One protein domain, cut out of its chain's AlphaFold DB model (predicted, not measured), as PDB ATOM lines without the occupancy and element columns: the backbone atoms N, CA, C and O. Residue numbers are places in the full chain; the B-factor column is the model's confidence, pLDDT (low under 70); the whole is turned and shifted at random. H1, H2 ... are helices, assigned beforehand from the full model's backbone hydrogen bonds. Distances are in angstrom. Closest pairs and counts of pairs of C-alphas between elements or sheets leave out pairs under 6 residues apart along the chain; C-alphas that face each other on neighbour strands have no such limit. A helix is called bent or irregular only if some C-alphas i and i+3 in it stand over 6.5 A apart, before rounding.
ATOM      1  N   SER A  69      10.280  11.626 -46.191       46.72
ATOM      2  CA  SER A  69      11.044  12.764 -46.725       46.72
ATOM      3  C   SER A  69      10.294  14.072 -46.438       46.72
ATOM      4  O   SER A  69       9.119  14.227 -46.791       46.72
ATOM      5  N   ALA A  70      10.997  15.048 -45.862       54.25
ATOM      6  CA  ALA A  70      10.464  16.378 -45.575       54.25
ATOM      7  C   ALA A  70      10.115  17.190 -46.841       54.25
ATOM      8  O   ALA A  70       9.686  18.336 -46.726       54.25
ATOM      9  N   GLU A  71      10.333  16.658 -48.044       54.66
ATOM     10  CA  GLU A  71       9.869  17.234 -49.314       54.66
ATOM     11  C   GLU A  71       8.518  16.638 -49.737       54.66
ATOM     12  O   GLU A  71       7.635  17.374 -50.177       54.66
ATOM     13  N   GLY A  72       8.308  15.338 -49.493       57.50
ATOM     14  CA  GLY A  72       7.022  14.663 -49.678       57.50
ATOM     15  C   GLY A  72       5.944  15.175 -48.718       57.50
ATOM     16  O   GLY A  72       4.844  15.506 -49.161       57.50
ATOM     17  N   ASP A  73       6.271  15.346 -47.430       58.06
ATOM     18  CA  ASP A  73       5.340  15.936 -46.451       58.06
ATOM     19  C   ASP A  73       4.979  17.392 -46.828       58.06
ATOM     20  O   ASP A  73       3.804  17.755 -46.806       58.06
ATOM     21  N   LYS A  74       5.941  18.206 -47.302       61.94
ATOM     22  CA  LYS A  74       5.660  19.565 -47.820       61.94
ATOM     23  C   LYS A  74       4.785  19.546 -49.070       61.94
ATOM     24  O   LYS A  74       3.911  20.399 -49.205       61.94
ATOM     25  N   LEU A  75       4.983  18.600 -49.992       66.00
ATOM     26  CA  LEU A  75       4.109  18.440 -51.160       66.00
ATOM     27  C   LEU A  75       2.684  18.074 -50.720       66.00
ATOM     28  O   LEU A  75       1.719  18.659 -51.213       66.00
ATOM     29  N   ARG A  76       2.549  17.165 -49.747       63.44
ATOM     30  CA  ARG A  76       1.264  16.770 -49.159       63.44
ATOM     31  C   ARG A  76       0.571  17.954 -48.481       63.44
ATOM     32  O   ARG A  76      -0.601  18.190 -48.771       63.44
ATOM     33  N   GLU A  77       1.268  18.754 -47.674       67.94
ATOM     34  CA  GLU A  77       0.748  20.010 -47.102       67.94
ATOM     35  C   GLU A  77       0.355  21.027 -48.189       67.94
ATOM     36  O   GLU A  77      -0.703  21.651 -48.113       67.94
ATOM     37  N   LEU A  78       1.160  21.163 -49.248       67.19
ATOM     38  CA  LEU A  78       0.894  22.077 -50.362       67.19
ATOM     39  C   LEU A  78      -0.290  21.660 -51.244       67.19
ATOM     40  O   LEU A  78      -0.793  22.515 -51.977       67.19
ATOM     41  N   LEU A  79      -0.741  20.405 -51.213       70.56
ATOM     42  CA  LEU A  79      -1.876  19.919 -52.010       70.56
ATOM     43  C   LEU A  79      -3.135  19.659 -51.166       70.56
ATOM     44  O   LEU A  79      -4.250  19.814 -51.671       70.56
ATOM     45  N   THR A  80      -2.985  19.313 -49.887       67.19
ATOM     46  CA  THR A  80      -4.103  19.069 -48.963       67.19
ATOM     47  C   THR A  80      -4.943  20.338 -48.765       67.19
ATOM     48  O   THR A  80      -4.425  21.449 -48.700       67.19
ATOM     49  N   GLY A  81      -6.272  20.190 -48.720       65.06
ATOM     50  CA  GLY A  81      -7.211  21.307 -48.539       65.06
ATOM     51  C   GLY A  81      -7.440  22.203 -49.768       65.06
ATOM     52  O   GLY A  81      -8.284  23.096 -49.711       65.06
ATOM     53  N   LYS A  82      -6.745  21.976 -50.892       72.44
ATOM     54  CA  LYS A  82      -6.988  22.677 -52.168       72.44
ATOM     55  C   LYS A  82      -7.957  21.895 -53.054       72.44
ATOM     56  O   LYS A  82      -8.010  20.671 -53.003       72.44
ATOM     57  N   THR A  83      -8.710  22.594 -53.905       77.44
ATOM     58  CA  THR A  83      -9.582  21.938 -54.901       77.44
ATOM     59  C   THR A  83      -8.751  21.250 -56.001       77.44
ATOM     60  O   THR A  83      -7.633  21.701 -56.268       77.44
ATOM     61  N   PRO A  84      -9.272  20.224 -56.709       75.81
ATOM     62  CA  PRO A  84      -8.512  19.505 -57.745       75.81
ATOM     63  C   PRO A  84      -7.914  20.422 -58.829       75.81
ATOM     64  O   PRO A  84      -6.763  20.262 -59.235       75.81
ATOM     65  N   SER A  85      -8.646  21.462 -59.240       74.44
ATOM     66  CA  SER A  85      -8.160  22.468 -60.198       74.44
ATOM     67  C   SER A  85      -7.031  23.341 -59.631       74.44
ATOM     68  O   SER A  85      -6.110  23.719 -60.355       74.44
ATOM     69  N   GLN A  86      -7.063  23.655 -58.332       75.50
ATOM     70  CA  GLN A  86      -5.987  24.387 -57.650       75.50
ATOM     71  C   GLN A  86      -4.750  23.507 -57.429       75.50
ATOM     72  O   GLN A  86      -3.636  24.014 -57.540       75.50
ATOM     73  N   GLN A  87      -4.926  22.207 -57.172       74.88
ATOM     74  CA  GLN A  87      -3.836  21.229 -57.106       74.88
ATOM     75  C   GLN A  87      -3.133  21.105 -58.464       74.88
ATOM     76  O   GLN A  87      -1.926  21.312 -58.539       74.88
ATOM     77  N   SER A  88      -3.879  20.910 -59.559       78.25
ATOM     78  CA  SER A  88      -3.335  20.935 -60.928       78.25
ATOM     79  C   SER A  88      -2.621  22.260 -61.256       78.25
ATOM     80  O   SER A  88      -1.515  22.267 -61.804       78.25
ATOM     81  N   THR A  89      -3.185  23.399 -60.841       77.56
ATOM     82  CA  THR A  89      -2.537  24.715 -61.005       77.56
ATOM     83  C   THR A  89      -1.245  24.843 -60.182       77.56
ATOM     84  O   THR A  89      -0.317  25.529 -60.603       77.56
ATOM     85  N   ALA A  90      -1.154  24.199 -59.015       76.31
ATOM     86  CA  ALA A  90       0.061  24.172 -58.205       76.31
ATOM     87  C   ALA A  90       1.127  23.245 -58.815       76.31
ATOM     88  O   ALA A  90       2.272  23.663 -58.964       76.31
ATOM     89  N   LEU A  91       0.748  22.036 -59.241       78.25
ATOM     90  CA  LEU A  91       1.649  21.069 -59.878       78.25
ATOM     91  C   LEU A  91       2.232  21.598 -61.190       78.25
ATOM     92  O   LEU A  91       3.443  21.571 -61.376       78.25
ATOM     93  N   SER A  92       1.407  22.187 -62.059       77.94
ATOM     94  CA  SER A  92       1.885  22.806 -63.306       77.94
ATOM     95  C   SER A  92       2.800  24.021 -63.090       77.94
ATOM     96  O   SER A  92       3.596  24.335 -63.974       77.94
ATOM     97  N   LYS A  93       2.729  24.694 -61.932       79.69
ATOM     98  CA  LYS A  93       3.700  25.729 -61.535       79.69
ATOM     99  C   LYS A  93       4.988  25.125 -60.978       79.69
ATOM    100  O   LYS A  93       6.056  25.598 -61.343       79.69
ATOM    101  N   LEU A  94       4.892  24.079 -60.152       77.94
ATOM    102  CA  LEU A  94       6.050  23.364 -59.606       77.94
ATOM    103  C   LEU A  94       6.893  22.736 -60.722       77.94
ATOM    104  O   LEU A  94       8.087  23.005 -60.798       77.94
ATOM    105  N   ILE A  95       6.271  21.988 -61.637       80.00
ATOM    106  CA  ILE A  95       6.967  21.328 -62.755       80.00
ATOM    107  C   ILE A  95       7.728  22.360 -63.604       80.00
ATOM    108  O   ILE A  95       8.921  22.193 -63.825       80.00
ATOM    109  N   LYS A  96       7.086  23.484 -63.960       79.44
ATOM    110  CA  LYS A  96       7.728  24.588 -64.702       79.44
ATOM    111  C   LYS A  96       8.819  25.319 -63.911       79.44
ATOM    112  O   LYS A  96       9.763  25.831 -64.499       79.44
ATOM    113  N   SER A  97       8.725  25.384 -62.580       73.75
ATOM    114  CA  SER A  97       9.802  25.962 -61.760       73.75
ATOM    115  C   SER A  97      11.060  25.085 -61.710       73.75
ATOM    116  O   SER A  97      12.143  25.599 -61.437       73.75
ATOM    117  N   TYR A  98      10.930  23.797 -62.039       72.50
ATOM    118  CA  TYR A  98      12.025  22.835 -62.150       72.50
ATOM    119  C   TYR A  98      12.273  22.407 -63.607       72.50
ATOM    120  O   TYR A  98      12.676  21.274 -63.855       72.50
ATOM    121  N   ASP A  99      12.069  23.298 -64.587       73.50
ATOM    122  CA  ASP A  99      12.332  22.986 -65.998       73.50
ATOM    123  C   ASP A  99      13.774  22.435 -66.189       73.50
ATOM    124  O   ASP A  99      14.737  23.054 -65.708       73.50
ATOM    125  N   PRO A 100      13.974  21.301 -66.900       68.81
ATOM    126  CA  PRO A 100      15.293  20.674 -67.082       68.81
ATOM    127  C   PRO A 100      16.349  21.544 -67.778       68.81
ATOM    128  O   PRO A 100      17.537  21.234 -67.713       68.81
ATOM    129  N   SER A 101      15.929  22.619 -68.449       69.50
ATOM    130  CA  SER A 101      16.810  23.590 -69.108       69.50
ATOM    131  C   SER A 101      17.465  24.584 -68.140       69.50
ATOM    132  O   SER A 101      18.386  25.289 -68.541       69.50
ATOM    133  N   LEU A 102      16.991  24.677 -66.889       71.31
ATOM    134  CA  LEU A 102      17.508  25.622 -65.889       71.31
ATOM    135  C   LEU A 102      18.699  25.057 -65.097       71.31
ATOM    136  O   LEU A 102      19.575  25.811 -64.683       71.31
ATOM    137  N   SER A 103      18.731  23.742 -64.867       68.06
ATOM    138  CA  SER A 103      19.817  23.036 -64.173       68.06
ATOM    139  C   SER A 103      19.728  21.529 -64.444       68.06
ATOM    140  O   SER A 103      18.618  20.991 -64.418       68.06
ATOM    141  N   PRO A 104      20.849  20.805 -64.643       69.31
ATOM    142  CA  PRO A 104      20.818  19.350 -64.816       69.31
ATOM    143  C   PRO A 104      20.227  18.622 -63.595       69.31
ATOM    144  O   PRO A 104      19.477  17.664 -63.772       69.31
ATOM    145  N   ASN A 105      20.477  19.130 -62.380       78.19
ATOM    146  CA  ASN A 105      19.968  18.571 -61.118       78.19
ATOM    147  C   ASN A 105      18.422  18.607 -61.039       78.19
ATOM    148  O   ASN A 105      17.794  17.769 -60.396       78.19
ATOM    149  N   ASN A 106      17.763  19.504 -61.785       77.56
ATOM    150  CA  ASN A 106      16.298  19.539 -61.833       77.56
ATOM    151  C   ASN A 106      15.687  18.221 -62.344       77.56
ATOM    152  O   ASN A 106      14.560  17.900 -61.980       77.56
ATOM    153  N   LYS A 107      16.415  17.424 -63.144       77.94
ATOM    154  CA  LYS A 107      15.942  16.104 -63.601       77.94
ATOM    155  C   LYS A 107      15.786  15.098 -62.457       77.94
ATOM    156  O   LYS A 107      14.885  14.264 -62.510       77.94
ATOM    157  N   GLU A 108      16.636  15.182 -61.437       80.69
ATOM    158  CA  GLU A 108      16.548  14.351 -60.231       80.69
ATOM    159  C   GLU A 108      15.455  14.867 -59.295       80.69
ATOM    160  O   GLU A 108      14.653  14.089 -58.789       80.69
ATOM    161  N   ILE A 109      15.331  16.189 -59.142       79.88
ATOM    162  CA  ILE A 109      14.236  16.799 -58.370       79.88
ATOM    163  C   ILE A 109      12.869  16.427 -58.976       79.88
ATOM    164  O   ILE A 109      11.953  16.044 -58.249       79.88
ATOM    165  N   LEU A 110      12.728  16.457 -60.306       81.62
ATOM    166  CA  LEU A 110      11.512  16.019 -60.999       81.62
ATOM    167  C   LEU A 110      11.264  14.502 -60.890       81.62
ATOM    168  O   LEU A 110      10.105  14.084 -60.861       81.62
ATOM    169  N   SER A 111      12.306  13.669 -60.792       84.19
ATOM    170  CA  SER A 111      12.131  12.225 -60.575       84.19
ATOM    171  C   SER A 111      11.711  11.920 -59.127       84.19
ATOM    172  O   SER A 111      10.781  11.141 -58.917       84.19
ATOM    173  N   ARG A 112      12.269  12.621 -58.131       85.19
ATOM    174  CA  ARG A 112      11.800  12.581 -56.731       85.19
ATOM    175  C   ARG A 112      10.363  13.097 -56.599       85.19
ATOM    176  O   ARG A 112       9.551  12.477 -55.916       85.19
ATOM    177  N   LEU A 113      10.001  14.158 -57.329       85.56
ATOM    178  CA  LEU A 113       8.618  14.642 -57.428       85.56
ATOM    179  C   LEU A 113       7.673  13.571 -58.000       85.56
ATOM    180  O   LEU A 113       6.561  13.434 -57.498       85.56
ATOM    181  N   PHE A 114       8.102  12.777 -58.989       88.38
ATOM    182  CA  PHE A 114       7.313  11.643 -59.489       88.38
ATOM    183  C   PHE A 114       7.040  10.610 -58.382       88.38
ATOM    184  O   PHE A 114       5.893  10.202 -58.196       88.38
ATOM    185  N   ALA A 115       8.065  10.219 -57.617       87.69
ATOM    186  CA  ALA A 115       7.916   9.280 -56.503       87.69
ATOM    187  C   ALA A 115       6.995   9.836 -55.395       87.69
ATOM    188  O   ALA A 115       6.084   9.147 -54.934       87.69
ATOM    189  N   HIS A 116       7.144  11.112 -55.025       86.88
ATOM    190  CA  HIS A 116       6.251  11.765 -54.062       86.88
ATOM    191  C   HIS A 116       4.809  11.913 -54.580       86.88
ATOM    192  O   HIS A 116       3.871  11.836 -53.789       86.88
ATOM    193  N   LEU A 117       4.597  12.055 -55.894       87.88
ATOM    194  CA  LEU A 117       3.261  12.018 -56.496       87.88
ATOM    195  C   LEU A 117       2.647  10.609 -56.485       87.88
ATOM    196  O   LEU A 117       1.444  10.493 -56.246       87.88
ATOM    197  N   LEU A 118       3.435   9.541 -56.682       90.31
ATOM    198  CA  LEU A 118       2.955   8.164 -56.489       90.31
ATOM    199  C   LEU A 118       2.489   7.945 -55.043       90.31
ATOM    200  O   LEU A 118       1.378   7.457 -54.834       90.31
ATOM    201  N   GLN A 119       3.288   8.366 -54.054       89.38
ATOM    202  CA  GLN A 119       2.893   8.282 -52.644       89.38
ATOM    203  C   GLN A 119       1.644   9.125 -52.355       89.38
ATOM    204  O   GLN A 119       0.738   8.653 -51.679       89.38
ATOM    205  N   TYR A 120       1.537  10.332 -52.918       88.81
ATOM    206  CA  TYR A 120       0.349  11.172 -52.759       88.81
ATOM    207  C   TYR A 120      -0.922  10.502 -53.313       88.81
ATOM    208  O   TYR A 120      -1.971  10.556 -52.675       88.81
ATOM    209  N   VAL A 121      -0.835   9.800 -54.450       90.44
ATOM    210  CA  VAL A 121      -1.947   8.978 -54.966       90.44
ATOM    211  C   VAL A 121      -2.239   7.783 -54.052       90.44
ATOM    212  O   VAL A 121      -3.408   7.482 -53.819       90.44
ATOM    213  N   HIS A 122      -1.224   7.121 -53.490       91.38
ATOM    214  CA  HIS A 122      -1.445   6.035 -52.529       91.38
ATOM    215  C   HIS A 122      -2.172   6.529 -51.263       91.38
ATOM    216  O   HIS A 122      -3.150   5.912 -50.837       91.38
ATOM    217  N   ASP A 123      -1.749   7.675 -50.722       89.12
ATOM    218  CA  ASP A 123      -2.359   8.334 -49.564       89.12
ATOM    219  C   ASP A 123      -3.826   8.719 -49.835       89.12
ATOM    220  O   ASP A 123      -4.687   8.450 -49.001       89.12
ATOM    221  N   ILE A 124      -4.132   9.307 -51.002       88.44
ATOM    222  CA  ILE A 124      -5.499   9.719 -51.388       88.44
ATOM    223  C   ILE A 124      -6.478   8.540 -51.427       88.44
ATOM    224  O   ILE A 124      -7.650   8.710 -51.099       88.44
ATOM    225  N   PHE A 125      -6.030   7.363 -51.871       89.44
ATOM    226  CA  PHE A 125      -6.901   6.200 -52.070       89.44
ATOM    227  C   PHE A 125      -6.933   5.227 -50.878       89.44
ATOM    228  O   PHE A 125      -7.539   4.156 -50.978       89.44
ATOM    229  N   THR A 126      -6.293   5.580 -49.761       89.19
ATOM    230  CA  THR A 126      -6.246   4.779 -48.527       89.19
ATOM    231  C   THR A 126      -7.381   5.173 -47.572       89.19
ATOM    232  O   THR A 126      -7.758   6.337 -47.498       89.19
ATOM    233  N   ASP A 127      -7.953   4.186 -46.873       82.06
ATOM    234  CA  ASP A 127      -9.032   4.329 -45.875       82.06
ATOM    235  C   ASP A 127     -10.281   5.120 -46.336       82.06
ATOM    236  O   ASP A 127     -10.985   5.753 -45.545       82.06
ATOM    237  N   LEU A 128     -10.599   5.039 -47.635       84.50
ATOM    238  CA  LEU A 128     -11.787   5.646 -48.240       84.50
ATOM    239  C   LEU A 128     -13.077   4.894 -47.867       84.50
ATOM    240  O   LEU A 128     -13.423   3.885 -48.484       84.50
ATOM    241  N   ASN A 129     -13.806   5.431 -46.886       79.31
ATOM    242  CA  ASN A 129     -15.056   4.862 -46.362       79.31
ATOM    243  C   ASN A 129     -16.335   5.605 -46.807       79.31
ATOM    244  O   ASN A 129     -17.427   5.126 -46.528       79.31
ATOM    245  N   ASP A 130     -16.227   6.740 -47.506       85.62
ATOM    246  CA  ASP A 130     -17.375   7.559 -47.930       85.62
ATOM    247  C   ASP A 130     -17.422   7.752 -49.456       85.62
ATOM    248  O   ASP A 130     -16.410   8.047 -50.096       85.62
ATOM    249  N   GLU A 131     -18.625   7.676 -50.046       85.50
ATOM    250  CA  GLU A 131     -18.852   7.924 -51.485       85.50
ATOM    251  C   GLU A 131     -18.260   9.273 -51.919       85.50
ATOM    252  O   GLU A 131     -17.571   9.366 -52.937       85.50
ATOM    253  N   GLY A 132     -18.523  10.322 -51.135       85.12
ATOM    254  CA  GLY A 132     -18.081  11.678 -51.440       85.12
ATOM    255  C   GLY A 132     -16.561  11.811 -51.496       85.12
ATOM    256  O   GLY A 132     -16.058  12.613 -52.282       85.12
ATOM    257  N   ASP A 133     -15.827  11.013 -50.719       86.00
ATOM    258  CA  ASP A 133     -14.363  11.026 -50.703       86.00
ATOM    259  C   ASP A 133     -13.770  10.153 -51.809       86.00
ATOM    260  O   ASP A 133     -12.801  10.566 -52.440       86.00
ATOM    261  N   ILE A 134     -14.421   9.042 -52.174       87.31
ATOM    262  CA  ILE A 134     -14.091   8.286 -53.394       87.31
ATOM    263  C   ILE A 134     -14.263   9.160 -54.646       87.31
ATOM    264  O   ILE A 134     -13.386   9.186 -55.511       87.31
ATOM    265  N   ILE A 135     -15.356   9.926 -54.745       88.88
ATOM    266  CA  ILE A 135     -15.578  10.848 -55.871       88.88
ATOM    267  C   ILE A 135     -14.493  11.937 -55.901       88.88
ATOM    268  O   ILE A 135     -13.937  12.206 -56.968       88.88
ATOM    269  N   LYS A 136     -14.132  12.528 -54.752       87.81
ATOM    270  CA  LYS A 136     -13.009  13.484 -54.667       87.81
ATOM    271  C   LYS A 136     -11.691  12.835 -55.098       87.81
ATOM    272  O   LYS A 136     -10.984  13.430 -55.903       87.81
ATOM    273  N   ALA A 137     -11.380  11.629 -54.625       89.06
ATOM    274  CA  ALA A 137     -10.154  10.903 -54.950       89.06
ATOM    275  C   ALA A 137      -9.999  10.669 -56.463       89.06
ATOM    276  O   ALA A 137      -8.964  11.012 -57.037       89.06
ATOM    277  N   PHE A 138     -11.046  10.185 -57.139       90.62
ATOM    278  CA  PHE A 138     -11.032  10.018 -58.597       90.62
ATOM    279  C   PHE A 138     -10.967  11.354 -59.360       90.62
ATOM    280  O   PHE A 138     -10.269  11.436 -60.370       90.62
ATOM    281  N   LEU A 139     -11.617  12.420 -58.871       89.94
ATOM    282  CA  LEU A 139     -11.508  13.764 -59.462       89.94
ATOM    283  C   LEU A 139     -10.119  14.394 -59.276       89.94
ATOM    284  O   LEU A 139      -9.682  15.154 -60.137       89.94
ATOM    285  N   ILE A 140      -9.415  14.092 -58.181       88.19
ATOM    286  CA  ILE A 140      -8.011  14.483 -57.995       88.19
ATOM    287  C   ILE A 140      -7.129  13.674 -58.948       88.19
ATOM    288  O   ILE A 140      -6.332  14.260 -59.677       88.19
ATOM    289  N   PHE A 141      -7.311  12.352 -59.012       91.12
ATOM    290  CA  PHE A 141      -6.548  11.475 -59.902       91.12
ATOM    291  C   PHE A 141      -6.633  11.910 -61.372       91.12
ATOM    292  O   PHE A 141      -5.599  12.053 -62.015       91.12
ATOM    293  N   ASP A 142      -7.828  12.225 -61.880       90.81
ATOM    294  CA  ASP A 142      -8.040  12.755 -63.238       90.81
ATOM    295  C   ASP A 142      -7.256  14.058 -63.519       90.81
ATOM    296  O   ASP A 142      -6.834  14.308 -64.648       90.81
ATOM    297  N   LYS A 143      -6.997  14.882 -62.492       88.81
ATOM    298  CA  LYS A 143      -6.205  16.122 -62.608       88.81
ATOM    299  C   LYS A 143      -4.718  15.960 -62.294       88.81
ATOM    300  O   LYS A 143      -3.954  16.866 -62.618       88.81
ATOM    301  N   VAL A 144      -4.295  14.836 -61.716       88.44
ATOM    302  CA  VAL A 144      -2.878  14.506 -61.472       88.44
ATOM    303  C   VAL A 144      -2.309  13.602 -62.577       88.44
ATOM    304  O   VAL A 144      -1.151  13.766 -62.955       88.44
ATOM    305  N   ALA A 145      -3.123  12.710 -63.155       90.00
ATOM    306  CA  ALA A 145      -2.722  11.734 -64.173       90.00
ATOM    307  C   ALA A 145      -1.938  12.319 -65.373       90.00
ATOM    308  O   ALA A 145      -0.916  11.724 -65.728       90.00
ATOM    309  N   PRO A 146      -2.307  13.479 -65.961       91.12
ATOM    310  CA  PRO A 146      -1.544  14.066 -67.066       91.12
ATOM    311  C   PRO A 146      -0.099  14.426 -66.692       91.12
ATOM    312  O   PRO A 146       0.810  14.222 -67.489       91.12
ATOM    313  N   TYR A 147       0.147  14.884 -65.460       89.00
ATOM    314  CA  TYR A 147       1.492  15.286 -65.037       89.00
ATOM    315  C   TYR A 147       2.445  14.099 -64.877       89.00
ATOM    316  O   TYR A 147       3.641  14.248 -65.114       89.00
ATOM    317  N   PHE A 148       1.944  12.905 -64.541       90.38
ATOM    318  CA  PHE A 148       2.771  11.696 -64.582       90.38
ATOM    319  C   PHE A 148       3.235  11.372 -66.016       90.38
ATOM    320  O   PHE A 148       4.369  10.934 -66.200       90.38
ATOM    321  N   TYR A 149       2.399  11.622 -67.032       89.50
ATOM    322  CA  TYR A 149       2.768  11.430 -68.440       89.50
ATOM    323  C   TYR A 149       3.846  12.431 -68.885       89.50
ATOM    324  O   TYR A 149       4.850  12.027 -69.473       89.50
ATOM    325  N   ASP A 150       3.694  13.712 -68.530       88.44
ATOM    326  CA  ASP A 150       4.703  14.748 -68.792       88.44
ATOM    327  C   ASP A 150       6.060  14.389 -68.150       88.44
ATOM    328  O   ASP A 150       7.102  14.416 -68.811       88.44
ATOM    329  N   LEU A 151       6.049  13.986 -66.873       85.69
ATOM    330  CA  LEU A 151       7.251  13.615 -66.118       85.69
ATOM    331  C   LEU A 151       7.951  12.359 -66.674       85.69
ATOM    332  O   LEU A 151       9.184  12.313 -66.688       85.69
ATOM    333  N   ILE A 152       7.204  11.369 -67.189       88.19
ATOM    334  CA  ILE A 152       7.787  10.182 -67.845       88.19
ATOM    335  C   ILE A 152       8.687  10.577 -69.009       88.19
ATOM    336  O   ILE A 152       9.773  10.016 -69.153       88.19
ATOM    337  N   HIS A 153       8.275  11.531 -69.848       86.25
ATOM    338  CA  HIS A 153       9.085  11.916 -71.008       86.25
ATOM    339  C   HIS A 153      10.375  12.643 -70.625       86.25
ATOM    340  O   HIS A 153      11.337  12.574 -71.389       86.25
ATOM    341  N   ILE A 154      10.427  13.257 -69.439       83.81
ATOM    342  CA  ILE A 154      11.622  13.917 -68.897       83.81
ATOM    343  C   ILE A 154      12.642  12.891 -68.374       83.81
ATOM    344  O   ILE A 154      13.838  13.045 -68.634       83.81
ATOM    345  N   ASN A 155      12.205  11.837 -67.672       84.00
ATOM    346  CA  ASN A 155      13.092  10.771 -67.185       84.00
ATOM    347  C   ASN A 155      12.433   9.378 -67.236       84.00
ATOM    348  O   ASN A 155      11.941   8.847 -66.242       84.00
ATOM    349  N   LYS A 156      12.513   8.733 -68.403       86.56
ATOM    350  CA  LYS A 156      11.925   7.403 -68.649       86.56
ATOM    351  C   LYS A 156      12.537   6.283 -67.797       86.56
ATOM    352  O   LYS A 156      11.872   5.275 -67.572       86.56
ATOM    353  N   VAL A 157      13.787   6.426 -67.342       87.56
ATOM    354  CA  VAL A 157      14.542   5.349 -66.675       87.56
ATOM    355  C   VAL A 157      14.221   5.288 -65.183       87.56
ATOM    356  O   VAL A 157      13.742   4.253 -64.718       87.56
ATOM    357  N   SER A 158      14.411   6.386 -64.443       86.88
ATOM    358  CA  SER A 158      14.088   6.429 -63.007       86.88
ATOM    359  C   SER A 158      12.587   6.247 -62.778       86.88
ATOM    360  O   SER A 158      12.180   5.483 -61.912       86.88
ATOM    361  N   THR A 159      11.745   6.856 -63.614       87.56
ATOM    362  CA  THR A 159      10.292   6.710 -63.484       87.56
ATOM    363  C   THR A 159       9.809   5.276 -63.724       87.56
ATOM    364  O   THR A 159       8.925   4.802 -63.012       87.56
ATOM    365  N   LYS A 160      10.420   4.538 -64.665       91.38
ATOM    366  CA  LYS A 160      10.162   3.098 -64.833       91.38
ATOM    367  C   LYS A 160      10.535   2.318 -63.566       91.38
ATOM    368  O   LYS A 160       9.754   1.457 -63.169       91.38
ATOM    369  N   LYS A 161      11.700   2.600 -62.960       91.56
ATOM    370  CA  LYS A 161      12.153   1.966 -61.706       91.56
ATOM    371  C   LYS A 161      11.097   2.126 -60.604       91.56
ATOM    372  O   LYS A 161      10.516   1.122 -60.196       91.56
ATOM    373  N   PHE A 162      10.700   3.362 -60.285       91.44
ATOM    374  CA  PHE A 162       9.722   3.649 -59.224       91.44
ATOM    375  C   PHE A 162       8.373   2.936 -59.404       91.44
ATOM    376  O   PHE A 162       7.794   2.452 -58.434       91.44
ATOM    377  N   ILE A 163       7.853   2.839 -60.635       93.38
ATOM    378  CA  ILE A 163       6.585   2.134 -60.890       93.38
ATOM    379  C   ILE A 163       6.764   0.614 -60.740       93.38
ATOM    380  O   ILE A 163       5.872  -0.056 -60.225       93.38
ATOM    381  N   VAL A 164       7.906   0.054 -61.154       94.00
ATOM    382  CA  VAL A 164       8.211  -1.375 -60.958       94.00
ATOM    383  C   VAL A 164       8.419  -1.699 -59.475       94.00
ATOM    384  O   VAL A 164       7.915  -2.718 -59.015       94.00
ATOM    385  N   GLU A 165       9.099  -0.839 -58.716       93.25
ATOM    386  CA  GLU A 165       9.265  -0.957 -57.259       93.25
ATOM    387  C   GLU A 165       7.924  -0.880 -56.521       93.25
ATOM    388  O   GLU A 165       7.610  -1.781 -55.746       93.25
ATOM    389  N   LEU A 166       7.075   0.100 -56.841       93.94
ATOM    390  CA  LEU A 166       5.712   0.200 -56.311       93.94
ATOM    391  C   LEU A 166       4.875  -1.055 -56.629       93.94
ATOM    392  O   LEU A 166       4.161  -1.573 -55.770       93.94
ATOM    393  N   LEU A 167       4.966  -1.584 -57.855       94.50
ATOM    394  CA  LEU A 167       4.265  -2.815 -58.235       94.50
ATOM    395  C   LEU A 167       4.811  -4.049 -57.495       94.50
ATOM    396  O   LEU A 167       4.004  -4.885 -57.091       94.50
ATOM    397  N   LYS A 168       6.132  -4.154 -57.263       95.38
ATOM    398  CA  LYS A 168       6.730  -5.185 -56.388       95.38
ATOM    399  C   LYS A 168       6.174  -5.062 -54.962       95.38
ATOM    400  O   LYS A 168       5.644  -6.033 -54.436       95.38
ATOM    401  N   GLU A 169       6.219  -3.865 -54.376       95.06
ATOM    402  CA  GLU A 169       5.773  -3.568 -53.008       95.06
ATOM    403  C   GLU A 169       4.309  -3.983 -52.781       95.06
ATOM    404  O   GLU A 169       4.008  -4.739 -51.848       95.06
ATOM    405  N   LYS A 170       3.393  -3.584 -53.677       93.94
ATOM    406  CA  LYS A 170       1.980  -3.990 -53.585       93.94
ATOM    407  C   LYS A 170       1.766  -5.475 -53.915       93.94
ATOM    408  O   LYS A 170       0.867  -6.098 -53.344       93.94
ATOM    409  N   HIS A 171       2.586  -6.079 -54.782       95.62
ATOM    410  CA  HIS A 171       2.535  -7.523 -55.055       95.62
ATOM    411  C   HIS A 171       2.965  -8.344 -53.838       95.62
ATOM    412  O   HIS A 171       2.272  -9.289 -53.473       95.62
ATOM    413  N   ASP A 172       4.042  -7.966 -53.151       95.62
ATOM    414  CA  ASP A 172       4.504  -8.640 -51.934       95.62
ATOM    415  C   ASP A 172       3.558  -8.428 -50.744       95.62
ATOM    416  O   ASP A 172       3.377  -9.334 -49.927       95.62
ATOM    417  N   GLN A 173       2.860  -7.290 -50.675       93.19
ATOM    418  CA  GLN A 173       1.731  -7.109 -49.754       93.19
ATOM    419  C   GLN A 173       0.576  -8.071 -50.067       93.19
ATOM    420  O   GLN A 173       0.041  -8.696 -49.148       93.19
ATOM    421  N   PHE A 174       0.232  -8.266 -51.344       94.75
ATOM    422  CA  PHE A 174      -0.766  -9.260 -51.750       94.75
ATOM    423  C   PHE A 174      -0.311 -10.703 -51.460       94.75
ATOM    424  O   PHE A 174      -1.091 -11.471 -50.895       94.75
ATOM    425  N   LYS A 175       0.958 -11.064 -51.723       94.38
ATOM    426  CA  LYS A 175       1.525 -12.394 -51.403       94.38
ATOM    427  C   LYS A 175       1.375 -12.778 -49.924       94.38
ATOM    428  O   LYS A 175       1.240 -13.962 -49.619       94.38
ATOM    429  N   ARG A 176       1.361 -11.808 -48.998       94.69
ATOM    430  CA  ARG A 176       1.137 -12.055 -47.555       94.69
ATOM    431  C   ARG A 176      -0.291 -12.530 -47.247       94.69
ATOM    432  O   ARG A 176      -0.489 -13.251 -46.271       94.69
ATOM    433  N   ASN A 177      -1.290 -12.164 -48.057       92.81
ATOM    434  CA  ASN A 177      -2.670 -12.638 -47.909       92.81
ATOM    435  C   ASN A 177      -3.424 -12.697 -49.260       92.81
ATOM    436  O   ASN A 177      -4.389 -11.953 -49.459       92.81
ATOM    437  N   PRO A 178      -3.083 -13.639 -50.161       91.38
ATOM    438  CA  PRO A 178      -3.594 -13.672 -51.539       91.38
ATOM    439  C   PRO A 178      -5.075 -14.081 -51.644       91.38
ATOM    440  O   PRO A 178      -5.599 -14.302 -52.728       91.38
ATOM    441  N   LYS A 179      -5.763 -14.221 -50.501       91.31
ATOM    442  CA  LYS A 179      -7.199 -14.510 -50.396       91.31
ATOM    443  C   LYS A 179      -8.034 -13.230 -50.283       91.31
ATOM    444  O   LYS A 179      -9.243 -13.318 -50.495       91.31
ATOM    445  N   LYS A 180      -7.435 -12.084 -49.928       92.75
ATOM    446  CA  LYS A 180      -8.101 -10.773 -49.875       92.75
ATOM    447  C   LYS A 180      -7.789 -10.001 -51.161       92.75
ATOM    448  O   LYS A 180      -6.627  -9.884 -51.535       92.75
ATOM    449  N   VAL A 181      -8.817  -9.445 -51.800       92.94
ATOM    450  CA  VAL A 181      -8.646  -8.510 -52.926       92.94
ATOM    451  C   VAL A 181      -7.938  -7.235 -52.421       92.94
ATOM    452  O   VAL A 181      -8.349  -6.724 -51.373       92.94
ATOM    453  N   PRO A 182      -6.903  -6.710 -53.110       94.00
ATOM    454  CA  PRO A 182      -6.293  -5.419 -52.781       94.00
ATOM    455  C   PRO A 182      -7.283  -4.252 -52.863       94.00
ATOM    456  O   PRO A 182      -8.275  -4.318 -53.591       94.00
ATOM    457  N   ASP A 183      -7.000  -3.173 -52.133       92.00
ATOM    458  CA  ASP A 183      -7.879  -2.002 -52.086       92.00
ATOM    459  C   ASP A 183      -7.594  -0.979 -53.195       92.00
ATOM    460  O   ASP A 183      -6.638  -1.108 -53.964       92.00
ATOM    461  N   LEU A 184      -8.423   0.065 -53.272       91.56
ATOM    462  CA  LEU A 184      -8.328   1.127 -54.277       91.56
ATOM    463  C   LEU A 184      -6.933   1.773 -54.330       91.56
ATOM    464  O   LEU A 184      -6.449   2.046 -55.425       91.56
ATOM    465  N   ASN A 185      -6.245   1.901 -53.189       91.75
ATOM    466  CA  ASN A 185      -4.856   2.374 -53.081       91.75
ATOM    467  C   ASN A 185      -3.803   1.498 -53.788       91.75
ATOM    468  O   ASN A 185      -2.639   1.887 -53.873       91.75
ATOM    469  N   THR A 186      -4.203   0.326 -54.281       93.94
ATOM    470  CA  THR A 186      -3.432  -0.564 -55.155       93.94
ATOM    471  C   THR A 186      -4.044  -0.593 -56.555       93.94
ATOM    472  O   THR A 186      -3.332  -0.437 -57.546       93.94
ATOM    473  N   LEU A 187      -5.372  -0.741 -56.660       94.69
ATOM    474  CA  LEU A 187      -6.058  -0.891 -57.951       94.69
ATOM    475  C   LEU A 187      -5.959   0.360 -58.838       94.69
ATOM    476  O   LEU A 187      -5.929   0.235 -60.064       94.69
ATOM    477  N   ILE A 188      -5.849   1.554 -58.245       95.12
ATOM    478  CA  ILE A 188      -5.667   2.811 -58.984       95.12
ATOM    479  C   ILE A 188      -4.373   2.817 -59.814       95.12
ATOM    480  O   ILE A 188      -4.344   3.388 -60.903       95.12
ATOM    481  N   PHE A 189      -3.325   2.116 -59.370       95.62
ATOM    482  CA  PHE A 189      -2.061   2.048 -60.101       95.62
ATOM    483  C   PHE A 189      -2.144   1.185 -61.365       95.62
ATOM    484  O   PHE A 189      -1.445   1.476 -62.334       95.62
ATOM    485  N   PHE A 190      -3.061   0.211 -61.439       96.31
ATOM    486  CA  PHE A 190      -3.341  -0.481 -62.703       96.31
ATOM    487  C   PHE A 190      -3.964   0.463 -63.738       96.31
ATOM    488  O   PHE A 190      -3.575   0.412 -64.907       96.31
ATOM    489  N   LYS A 191      -4.865   1.364 -63.310       95.25
ATOM    490  CA  LYS A 191      -5.426   2.407 -64.183       95.25
ATOM    491  C   LYS A 191      -4.384   3.462 -64.555       95.25
ATOM    492  O   LYS A 191      -4.377   3.942 -65.682       95.25
ATOM    493  N   LEU A 192      -3.482   3.811 -63.637       94.94
ATOM    494  CA  LEU A 192      -2.368   4.705 -63.946       94.94
ATOM    495  C   LEU A 192      -1.465   4.091 -65.027       94.94
ATOM    496  O   LEU A 192      -1.181   4.743 -66.024       94.94
ATOM    497  N   VAL A 193      -1.086   2.815 -64.902       95.44
ATOM    498  CA  VAL A 193      -0.231   2.140 -65.892       95.44
ATOM    499  C   VAL A 193      -0.859   2.089 -67.295       95.44
ATOM    500  O   VAL A 193      -0.121   2.303 -68.254       95.44
ATOM    501  N   SER A 194      -2.179   1.901 -67.452       94.75
ATOM    502  CA  SER A 194      -2.815   1.946 -68.788       94.75
ATOM    503  C   SER A 194      -2.935   3.346 -69.395       94.75
ATOM    504  O   SER A 194      -3.046   3.466 -70.611       94.75
ATOM    505  N   LEU A 195      -2.888   4.407 -68.583       94.06
ATOM    506  CA  LEU A 195      -2.827   5.789 -69.074       94.06
ATOM    507  C   LEU A 195      -1.403   6.212 -69.470       94.06
ATOM    508  O   LEU A 195      -1.238   7.122 -70.279       94.06
ATOM    509  N   LEU A 196      -0.380   5.573 -68.895       92.81
ATOM    510  CA  LEU A 196       1.025   5.955 -69.061       92.81
ATOM    511  C   LEU A 196       1.792   5.106 -70.085       92.81
ATOM    512  O   LEU A 196       2.754   5.599 -70.675       92.81
ATOM    513  N   TYR A 197       1.388   3.852 -70.304       93.06
ATOM    514  CA  TYR A 197       2.112   2.895 -71.142       93.06
ATOM    515  C   TYR A 197       1.195   2.141 -72.116       93.06
ATOM    516  O   TYR A 197       0.040   1.865 -71.787       93.06
ATOM    517  N   PRO A 198       1.706   1.736 -73.295       92.94
ATOM    518  CA  PRO A 198       0.944   0.925 -74.235       92.94
ATOM    519  C   PRO A 198       0.556  -0.442 -73.645       92.94
ATOM    520  O   PRO A 198       1.302  -1.067 -72.881       92.94
ATOM    521  N   THR A 199      -0.627  -0.913 -74.043       93.31
ATOM    522  CA  THR A 199      -1.210  -2.222 -73.689       93.31
ATOM    523  C   THR A 199      -1.186  -3.224 -74.856       93.31
ATOM    524  O   THR A 199      -1.467  -4.410 -74.676       93.31
ATOM    525  N   SER A 200      -0.798  -2.768 -76.050       92.12
ATOM    526  CA  SER A 200      -0.594  -3.561 -77.268       92.12
ATOM    527  C   SER A 200       0.590  -4.528 -77.174       92.12
ATOM    528  O   SER A 200       0.481  -5.698 -77.551       92.12
ATOM    529  N   ASP A 201       1.719  -4.023 -76.680       91.94
ATOM    530  CA  ASP A 201       3.071  -4.512 -76.965       91.94
ATOM    531  C   ASP A 201       3.319  -5.933 -76.464       91.94
ATOM    532  O   ASP A 201       2.989  -6.258 -75.322       91.94
ATOM    533  N   PHE A 202       3.928  -6.788 -77.299       88.50
ATOM    534  CA  PHE A 202       4.087  -8.228 -77.037       88.50
ATOM    535  C   PHE A 202       4.562  -8.532 -75.605       88.50
ATOM    536  O   PHE A 202       3.930  -9.324 -74.900       88.50
ATOM    537  N   ARG A 203       5.589  -7.818 -75.134       92.06
ATOM    538  CA  ARG A 203       6.062  -7.833 -73.745       92.06
ATOM    539  C   ARG A 203       6.524  -6.427 -73.354       92.06
ATOM    540  O   ARG A 203       7.494  -5.937 -73.919       92.06
ATOM    541  N   HIS A 204       5.868  -5.802 -72.376       93.19
ATOM    542  CA  HIS A 204       6.241  -4.480 -71.857       93.19
ATOM    543  C   HIS A 204       6.615  -4.580 -70.362       93.19
ATOM    544  O   HIS A 204       5.845  -5.163 -69.593       93.19
ATOM    545  N   PRO A 205       7.764  -4.031 -69.910       92.69
ATOM    546  CA  PRO A 205       8.314  -4.286 -68.571       92.69
ATOM    547  C   PRO A 205       7.509  -3.711 -67.396       92.69
ATOM    548  O   PRO A 205       7.855  -3.997 -66.256       92.69
ATOM    549  N   VAL A 206       6.456  -2.926 -67.650       94.44
ATOM    550  CA  VAL A 206       5.517  -2.440 -66.619       94.44
ATOM    551  C   VAL A 206       4.125  -3.041 -66.839       94.44
ATOM    552  O   VAL A 206       3.571  -3.695 -65.960       94.44
ATOM    553  N   THR A 207       3.583  -2.891 -68.050       95.38
ATOM    554  CA  THR A 207       2.209  -3.299 -68.390       95.38
ATOM    555  C   THR A 207       1.999  -4.812 -68.316       95.38
ATOM    556  O   THR A 207       0.936  -5.256 -67.886       95.38
ATOM    557  N   THR A 208       2.992  -5.626 -68.698       94.31
ATOM    558  CA  THR A 208       2.870  -7.090 -68.626       94.31
ATOM    559  C   THR A 208       2.872  -7.592 -67.169       94.31
ATOM    560  O   THR A 208       1.953  -8.337 -66.834       94.31
ATOM    561  N   PRO A 209       3.781  -7.152 -66.269       95.50
ATOM    562  CA  PRO A 209       3.644  -7.387 -64.828       95.50
ATOM    563  C   PRO A 209       2.306  -6.922 -64.231       95.50
ATOM    564  O   PRO A 209       1.677  -7.702 -63.520       95.50
ATOM    565  N   SER A 210       1.822  -5.716 -64.562       96.12
ATOM    566  CA  SER A 210       0.509  -5.233 -64.092       96.12
ATOM    567  C   SER A 210      -0.640  -6.149 -64.517       96.12
ATOM    568  O   SER A 210      -1.499  -6.479 -63.700       96.12
ATOM    569  N   LEU A 211      -0.645  -6.611 -65.773       96.19
ATOM    570  CA  LEU A 211      -1.648  -7.561 -66.257       96.19
ATOM    571  C   LEU A 211      -1.556  -8.902 -65.515       96.19
ATOM    572  O   LEU A 211      -2.581  -9.416 -65.076       96.19
ATOM    573  N   ILE A 212      -0.348  -9.441 -65.322       95.88
ATOM    574  CA  ILE A 212      -0.135 -10.692 -64.577       95.88
ATOM    575  C   ILE A 212      -0.665 -10.555 -63.142       95.88
ATOM    576  O   ILE A 212      -1.467 -11.389 -62.720       95.88
ATOM    577  N   PHE A 213      -0.324  -9.479 -62.430       97.00
ATOM    578  CA  PHE A 213      -0.801  -9.230 -61.066       97.00
ATOM    579  C   PHE A 213      -2.340  -9.123 -61.016       97.00
ATOM    580  O   PHE A 213      -2.972  -9.793 -60.198       97.00
ATOM    581  N   MET A 214      -2.976  -8.404 -61.950       97.00
ATOM    582  CA  MET A 214      -4.444  -8.398 -62.076       97.00
ATOM    583  C   MET A 214      -5.028  -9.807 -62.284       97.00
ATOM    584  O   MET A 214      -6.029 -10.159 -61.655       97.00
ATOM    585  N   THR A 215      -4.401 -10.645 -63.120       95.81
ATOM    586  CA  THR A 215      -4.860 -12.030 -63.323       95.81
ATOM    587  C   THR A 215      -4.658 -12.928 -62.103       95.81
ATOM    588  O   THR A 215      -5.487 -13.809 -61.869       95.81
ATOM    589  N   GLU A 216      -3.611 -12.697 -61.312       95.56
ATOM    590  CA  GLU A 216      -3.329 -13.430 -60.076       95.56
ATOM    591  C   GLU A 216      -4.353 -13.083 -58.987       95.56
ATOM    592  O   GLU A 216      -4.929 -13.990 -58.378       95.56
ATOM    593  N   ILE A 217      -4.682 -11.793 -58.821       96.00
ATOM    594  CA  ILE A 217      -5.728 -11.336 -57.894       96.00
ATOM    595  C   ILE A 217      -7.057 -12.042 -58.197       96.00
ATOM    596  O   ILE A 217      -7.653 -12.610 -57.279       96.00
ATOM    597  N   LEU A 218      -7.501 -12.075 -59.462       95.38
ATOM    598  CA  LEU A 218      -8.743 -12.765 -59.850       95.38
ATOM    599  C   LEU A 218      -8.692 -14.293 -59.669       95.38
ATOM    600  O   LEU A 218      -9.741 -14.919 -59.521       95.38
ATOM    601  N   SER A 219      -7.501 -14.897 -59.674       93.50
ATOM    602  CA  SER A 219      -7.329 -16.356 -59.586       93.50
ATOM    603  C   SER A 219      -7.196 -16.876 -58.149       93.50
ATOM    604  O   SER A 219      -7.556 -18.022 -57.884       93.50
ATOM    605  N   LEU A 220      -6.680 -16.059 -57.220       93.38
ATOM    606  CA  LEU A 220      -6.408 -16.465 -55.832       93.38
ATOM    607  C   LEU A 220      -7.380 -15.864 -54.800       93.38
ATOM    608  O   LEU A 220      -7.651 -16.500 -53.771       93.38
ATOM    609  N   SER A 221      -7.926 -14.671 -55.067       93.12
ATOM    610  CA  SER A 221      -8.780 -13.952 -54.111       93.12
ATOM    611  C   SER A 221     -10.125 -14.634 -53.886       93.12
ATOM    612  O   SER A 221     -10.651 -15.340 -54.742       93.12
ATOM    613  N   ARG A 222     -10.734 -14.394 -52.723       90.88
ATOM    614  CA  ARG A 222     -12.095 -14.848 -52.426       90.88
ATOM    615  C   ARG A 222     -13.098 -13.741 -52.712       90.88
ATOM    616  O   ARG A 222     -12.966 -12.637 -52.195       90.88
TER     617      ARG A 222
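Overview. This is residues 69 to 222 of the 488 residues of the protein "Hypothetical protein" of Pieris macdunnoughi (UniProt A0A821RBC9). Look for a compact stack of helices in which H3 runs through the core and the longest helix, the bent H4, packs on it with its second arm, running the opposite way. H2 packs on the first arm of H4 on one side of the body and H1 stands nearly crosswise on H3, while H5 and the helical hairpin of H6 and H7 make the other side. The printed part has 154 residues with seven named helices, H1 to H7 in order, and no named strand; the class is all helix. It is compact, with a radius of gyration of the C-alphas of 16.1 A, and spans 50 by 39 by 28 A.

Arrangement. Begin at H4, residues 131 to 154, assigned as one helix by its hydrogen bonds but bent: C-alphas 143 and 146 are 6.8 A apart. Its arms H4a, residues 131 to 143, and H4b, residues 146 to 154, stand at a steep tilt of 36 degrees, only just past shallow. H4b touches the hub H3, residues 106 to 124, opposite ways at a shallow tilt of 30 degrees; the closest C-alphas, of Phe 114 and Phe 148, are 6.8 A apart. H4a touches H2, residues 84 to 97, the same way at 30 degrees, a shallow tilt, with the C-alphas of Pro 84 and Ile 140 closest at 5.1 A. H1, residues 72 to 79, touches H3 and is about perpendicular to it, only just, at 71 degrees; the C-alphas of Gly 72 and His 116 are closest at 5.3 A. On from H3, find H5, residues 156 to 176, which touches it the same way at a shallow tilt of 29 degrees, the C-alphas of Ser 111 and Thr 159 being closest at 6.5 A. H6, residues 184 to 196, touches H3 only at their ends, where the C-alphas of His 122 and Asn 185 are closest at 5.0 A. H6 and H7, residues 207 to 220, form a hairpin with a shallow tilt of 33 degrees, only just short of steep; the C-alphas of Phe 190 and Ser 210 are closest at 6.3 A. H3, H5, H6 and H7 form a bundle, helices roughly lined up with one another. H3 and H7 are apart. In H1, H3, H5 and H7 every O i to N i+4 pair is within hydrogen-bond range, against 9 of 10 in H2, 8 of 9 in H4a, 4 of 5 in H4b and 6 of 9 in H6.

Along the chain. Find C-alpha 72 at (7.022, 14.663, -49.678), where H1 begins. H3 measures 26.1 A from first to last C-alpha, H5 30.7 A, H7 20.1 A and H2 19.8 A. H4a starts at C-alpha 131, (-18.852, 7.924, -51.485), and H7 ends at C-alpha 220, (-6.408, -16.465, -55.832).

Size, cuts and confidence. The C-alphas of Leu 102 and Arg 222, the two farthest apart, are 51.9 A apart. The printed part has no cut and no long link. Its mean pLDDT is 85.8; look under 70 at residues 69 to 78, 80 to 81, 100 to 101 and 103 to 104.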